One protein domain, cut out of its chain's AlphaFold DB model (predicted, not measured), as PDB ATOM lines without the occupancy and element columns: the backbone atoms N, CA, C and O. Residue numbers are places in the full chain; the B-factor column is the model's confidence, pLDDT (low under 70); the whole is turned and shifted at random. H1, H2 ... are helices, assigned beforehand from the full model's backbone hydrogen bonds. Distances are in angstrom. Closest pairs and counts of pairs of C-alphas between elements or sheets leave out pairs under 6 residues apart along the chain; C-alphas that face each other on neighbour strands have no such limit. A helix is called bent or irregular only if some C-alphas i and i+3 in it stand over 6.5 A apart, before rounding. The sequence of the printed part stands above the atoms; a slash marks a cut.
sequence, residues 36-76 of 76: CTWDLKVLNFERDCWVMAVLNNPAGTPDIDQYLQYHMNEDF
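Overview. This is residues 36 to 76 of the 76 residues of an uncharacterized protein of Sediminibacillus sp. DP4-553-S (UniProt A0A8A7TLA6). One long helix, H1, makes most of the length of a rod; beyond its end the chain turns through a loop and folds back, so that the short helix H2 packs on residues 49 to 54 of H1. After H2 the last residues, 69 to 76, run on as an extended tail without a named element, ending at the chain's last residue. The printed part has 41 residues with two named helices, H1 then H2, and no named strand; the class is all helix. It is loose, with a radius of gyration of the C-alphas of 11.8 A, and spans 37 by 17 by 9 A.

Arrangement. H1, residues 37 to 55, touches H2, residues 64 to 68, with its residues 49 to 54 alone. The closest C-alphas are those of Ala 53 and Tyr 67, 5.4 A apart. In H2 the O i to N i+4 pair is within hydrogen-bond range; in H1, 14 of 15 are.

Along the chain. H1 begins with C-alpha 37 at (1.677, 4.223, -29.547) and measures 25.5 A from first to last C-alpha. It is neither bent nor irregular, but only just: C-alphas 52 and 55 are 6.2 A apart. H2 measures 6.3 A and ends with C-alpha 68 at (-5.178, 9.561, -51.728).

Size, cuts and confidence. The two C-alphas farthest apart, those of Ala 59 and Phe 76, are 38.0 A apart. The printed part has no cut, and the link from H1 to H2 is short, with 8 residues. Mean pLDDT of the printed part is 88.2; residues 75 to 76 are under 70.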
ATOM      1  N   CYS A  36      -2.824   2.261 -29.476       82.38
ATOM      2  CA  CYS A  36      -1.431   1.979 -29.134       82.38
ATOM      3  C   CYS A  36      -0.514   3.111 -29.631       82.38
ATOM      4  O   CYS A  36      -0.886   3.910 -30.488       82.38
ATOM      5  N   THR A  37       0.714   3.192 -29.117       84.62
ATOM      6  CA  THR A  37       1.677   4.223 -29.547       84.62
ATOM      7  C   THR A  37       2.007   4.153 -31.039       84.62
ATOM      8  O   THR A  37       2.368   5.168 -31.625       84.62
ATOM      9  N   TRP A  38       1.869   2.976 -31.656       83.44
ATOM     10  CA  TRP A  38       2.050   2.790 -33.095       83.44
ATOM     11  C   TRP A  38       0.863   3.342 -33.893       83.44
ATOM     12  O   TRP A  38       1.079   4.056 -34.869       83.44
ATOM     13  N   ASP A  39      -0.371   3.126 -33.427       84.19
ATOM     14  CA  ASP A  39      -1.573   3.705 -34.045       84.19
ATOM     15  C   ASP A  39      -1.524   5.233 -34.006       84.19
ATOM     16  O   ASP A  39      -1.876   5.885 -34.984       84.19
ATOM     17  N   LEU A  40      -1.018   5.829 -32.914       87.94
ATOM     18  CA  LEU A  40      -0.862   7.286 -32.812       87.94
ATOM     19  C   LEU A  40      -0.007   7.868 -33.943       87.94
ATOM     20  O   LEU A  40      -0.243   8.996 -34.371       87.94
ATOM     21  N   LYS A  41       0.978   7.116 -34.442       89.00
ATOM     22  CA  LYS A  41       1.808   7.551 -35.567       89.00
ATOM     23  C   LYS A  41       1.013   7.590 -36.870       89.00
ATOM     24  O   LYS A  41       1.065   8.598 -37.569       89.00
ATOM     25  N   VAL A  42       0.245   6.537 -37.145       88.94
ATOM     26  CA  VAL A  42      -0.643   6.459 -38.315       88.94
ATOM     27  C   VAL A  42      -1.706   7.556 -38.246       88.94
ATOM     28  O   VAL A  42      -1.887   8.294 -39.207       88.94
ATOM     29  N   LEU A  43      -2.346   7.738 -37.088       88.19
ATOM     30  CA  LEU A  43      -3.352   8.783 -36.880       88.19
ATOM     31  C   LEU A  43      -2.782  10.191 -37.097       88.19
ATOM     32  O   LEU A  43      -3.444  11.035 -37.697       88.19
ATOM     33  N   ASN A  44      -1.554  10.452 -36.639       92.06
ATOM     34  CA  ASN A  44      -0.886  11.729 -36.890       92.06
ATOM     35  C   ASN A  44      -0.592  11.936 -38.379       92.06
ATOM     36  O   ASN A  44      -0.843  13.023 -38.892       92.06
ATOM     37  N   PHE A  45      -0.098  10.902 -39.066       93.56
ATOM     38  CA  PHE A  45       0.134  10.948 -40.508       93.56
ATOM     39  C   PHE A  45      -1.159  11.261 -41.276       93.56
ATOM     40  O   PHE A  45      -1.186  12.209 -42.059       93.56
ATOM     41  N   GLU A  46      -2.246  10.536 -40.999       93.00
ATOM     42  CA  GLU A  46      -3.551  10.751 -41.637       93.00
ATOM     43  C   GLU A  46      -4.101  12.154 -41.366       93.00
ATOM     44  O   GLU A  46      -4.544  12.843 -42.290       93.00
ATOM     45  N   ARG A  47      -4.011  12.623 -40.112       94.00
ATOM     46  CA  ARG A  47      -4.398  13.989 -39.731       94.00
ATOM     47  C   ARG A  47      -3.651  15.022 -40.567       94.00
ATOM     48  O   ARG A  47      -4.277  15.944 -41.087       94.00
ATOM     49  N   ASP A  48      -2.332  14.898 -40.673       95.62
ATOM     50  CA  ASP A  48      -1.501  15.882 -41.370       95.62
ATOM     51  C   ASP A  48      -1.772  15.881 -42.875       95.62
ATOM     52  O   ASP A  48      -1.934  16.948 -43.469       95.62
ATOM     53  N   CYS A  49      -1.926  14.700 -43.472       95.25
ATOM     54  CA  CYS A  49      -2.315  14.538 -44.870       95.25
ATOM     55  C   CYS A  49      -3.665  15.206 -45.163       95.25
ATOM     56  O   CYS A  49      -3.793  15.961 -46.131       95.25
ATOM     57  N   TRP A  50      -4.659  14.989 -44.297       93.81
ATOM     58  CA  TRP A  50      -5.976  15.609 -44.419       93.81
ATOM     59  C   TRP A  50      -5.915  17.129 -44.268       93.81
ATOM     60  O   TRP A  50      -6.484  17.864 -45.075       93.81
ATOM     61  N   VAL A  51      -5.200  17.634 -43.259       94.00
ATOM     62  CA  VAL A  51      -5.034  19.080 -43.074       94.00
ATOM     63  C   VAL A  51      -4.407  19.698 -44.318       94.00
ATOM     64  O   VAL A  51      -4.920  20.696 -44.806       94.00
ATOM     65  N   MET A  52      -3.348  19.101 -44.858       93.88
ATOM     66  CA  MET A  52      -2.618  19.667 -45.989       93.88
ATOM     67  C   MET A  52      -3.409  19.644 -47.299       93.88
ATOM     68  O   MET A  52      -3.431  20.656 -47.994       93.88
ATOM     69  N   ALA A  53      -4.056  18.527 -47.631       93.88
ATOM     70  CA  ALA A  53      -4.731  18.362 -48.918       93.88
ATOM     71  C   ALA A  53      -6.201  18.814 -48.909       93.88
ATOM     72  O   ALA A  53      -6.720  19.271 -49.926       93.88
ATOM     73  N   VAL A  54      -6.884  18.728 -47.764       92.25
ATOM     74  CA  VAL A  54      -8.324  19.009 -47.670       92.25
ATOM     75  C   VAL A  54      -8.612  20.346 -46.999       92.25
ATOM     76  O   VAL A  54      -9.362  21.150 -47.551       92.25
ATOM     77  N   LEU A  55      -8.039  20.601 -45.820       92.19
ATOM     78  CA  LEU A  55      -8.408  21.778 -45.017       92.19
ATOM     79  C   LEU A  55      -7.591  23.030 -45.353       92.19
ATOM     80  O   LEU A  55      -8.117  24.138 -45.302       92.19
ATOM     81  N   ASN A  56      -6.320  22.875 -45.718       91.00
ATOM     82  CA  ASN A  56      -5.403  23.967 -46.031       91.00
ATOM     83  C   ASN A  56      -5.538  24.432 -47.493       91.00
ATOM     84  O   ASN A  56      -4.541  24.692 -48.167       91.00
ATOM     85  N   ASN A  57      -6.774  24.542 -47.993       80.12
ATOM     86  CA  ASN A  57      -7.045  25.082 -49.319       80.12
ATOM     87  C   ASN A  57      -7.844  26.398 -49.248       80.12
ATOM     88  O   ASN A  57      -9.074  26.373 -49.136       80.12
ATOM     89  N   PRO A  58      -7.185  27.563 -49.389       77.69
ATOM     90  CA  PRO A  58      -7.856  28.859 -49.351       77.69
ATOM     91  C   PRO A  58      -8.807  29.108 -50.537       77.69
ATOM     92  O   PRO A  58      -9.656  29.990 -50.446       77.69
ATOM     93  N   ALA A  59      -8.712  28.341 -51.630       81.19
ATOM     94  CA  ALA A  59      -9.660  28.403 -52.747       81.19
ATOM     95  C   ALA A  59     -10.980  27.654 -52.463       81.19
ATOM     96  O   ALA A  59     -11.914  27.728 -53.262       81.19
ATOM     97  N   GLY A  60     -11.070  26.934 -51.337       76.50
ATOM     98  CA  GLY A  60     -12.298  26.298 -50.850       76.50
ATOM     99  C   GLY A  60     -12.643  24.946 -51.480       76.50
ATOM    100  O   GLY A  60     -13.729  24.434 -51.226       76.50
ATOM    101  N   THR A  61     -11.758  24.356 -52.291       87.94
ATOM    102  CA  THR A  61     -11.986  23.036 -52.910       87.94
ATOM    103  C   THR A  61     -10.974  22.011 -52.390       87.94
ATOM    104  O   THR A  61      -9.794  22.160 -52.679       87.94
ATOM    105  N   PRO A  62     -11.377  20.975 -51.642       93.00
ATOM    106  CA  PRO A  62     -10.475  19.902 -51.213       93.00
ATOM    107  C   PRO A  62      -9.724  19.227 -52.371       93.00
ATOM    108  O   PRO A  62     -10.347  18.887 -53.377       93.00
ATOM    109  N   ASP A  63      -8.424  18.968 -52.211       94.38
ATOM    110  CA  ASP A  63      -7.632  18.156 -53.144       94.38
ATOM    111  C   ASP A  63      -7.607  16.691 -52.680       94.38
ATOM    112  O   ASP A  63      -6.686  16.211 -52.017       94.38
ATOM    113  N   ILE A  64      -8.690  15.974 -52.978       94.81
ATOM    114  CA  ILE A  64      -8.853  14.575 -52.565       94.81
ATOM    115  C   ILE A  64      -7.853  13.658 -53.274       94.81
ATOM    116  O   ILE A  64      -7.356  12.712 -52.665       94.81
ATOM    117  N   ASP A  65      -7.525  13.944 -54.535       95.31
ATOM    118  CA  ASP A  65      -6.595  13.122 -55.308       95.31
ATOM    119  C   ASP A  65      -5.187  13.177 -54.701       95.31
ATOM    120  O   ASP A  65      -4.541  12.138 -54.561       95.31
ATOM    121  N   GLN A  66      -4.736  14.356 -54.261       94.62
ATOM    122  CA  GLN A  66      -3.478  14.494 -53.528       94.62
ATOM    123  C   GLN A  66      -3.501  13.743 -52.192       94.62
ATOM    124  O   GLN A  66      -2.507  13.098 -51.851       94.62
ATOM    125  N   TYR A  67      -4.609  13.803 -51.441       95.31
ATOM    126  CA  TYR A  67      -4.744  13.065 -50.180       95.31
ATOM    127  C   TYR A  67      -4.565  11.553 -50.389       95.31
ATOM    128  O   TYR A  67      -3.784  10.921 -49.683       95.31
ATOM    129  N   LEU A  68      -5.227  10.992 -51.407       95.88
ATOM    130  CA  LEU A  68      -5.178   9.561 -51.728       95.88
ATOM    131  C   LEU A  68      -3.801   9.074 -52.212       95.88
ATOM    132  O   LEU A  68      -3.557   7.869 -52.229       95.88
ATOM    133  N   GLN A  69      -2.912   9.987 -52.611       96.50
ATOM    134  CA  GLN A  69      -1.535   9.675 -53.007       96.50
ATOM    135  C   GLN A  69      -0.538   9.700 -51.845       96.50
ATOM    136  O   GLN A  69       0.624   9.329 -52.031       96.50
ATOM    137  N   TYR A  70      -0.933  10.158 -50.656       95.69
ATOM    138  CA  TYR A  70      -0.047  10.090 -49.504       95.69
ATOM    139  C   TYR A  70       0.128   8.643 -49.038       95.69
ATOM    140  O   TYR A  70      -0.823   7.872 -48.931       95.69
ATOM    141  N   HIS A  71       1.370   8.285 -48.719       94.00
ATOM    142  CA  HIS A  71       1.717   6.969 -48.197       94.00
ATOM    143  C   HIS A  71       2.718   7.088 -47.052       94.00
ATOM    144  O   HIS A  71       3.723   7.793 -47.162       94.00
ATOM    145  N   MET A  72       2.466   6.354 -45.969       91.38
ATOM    146  CA  MET A  72       3.424   6.178 -44.883       91.38
ATOM    147  C   MET A  72       4.304   4.961 -45.197       91.38
ATOM    148  O   MET A  72       3.978   3.835 -44.831       91.38
ATOM    149  N   ASN A  73       5.398   5.186 -45.926       85.44
ATOM    150  CA  ASN A  73       6.374   4.146 -46.263       85.44
ATOM    151  C   ASN A  73       7.467   4.110 -45.190       85.44
ATOM    152  O   ASN A  73       8.457   4.833 -45.295       85.44
ATOM    153  N   GLU A  74       7.274   3.302 -44.152       75.94
ATOM    154  CA  GLU A  74       8.295   3.073 -43.129       75.94
ATOM    155  C   GLU A  74       8.684   1.601 -43.032       75.94
ATOM    156  O   GLU A  74       7.828   0.717 -43.070       75.94
ATOM    157  N   ASP A  75       9.986   1.366 -42.863       55.56
ATOM    158  CA  ASP A  75      10.548   0.065 -42.523       55.56
ATOM    159  C   ASP A  75      10.475  -0.104 -40.993       55.56
ATOM    160  O   ASP A  75      11.132   0.640 -40.258       55.56
ATOM    161  N   PHE A  76       9.655  -1.042 -40.510       53.19
ATOM    162  CA  PHE A  76       9.585  -1.428 -39.091       53.19
ATOM    163  C   PHE A  76      10.495  -2.621 -38.785       53.19
ATOM    164  O   PHE A  76      10.469  -3.599 -39.568       53.19
TER     165      PHE A  76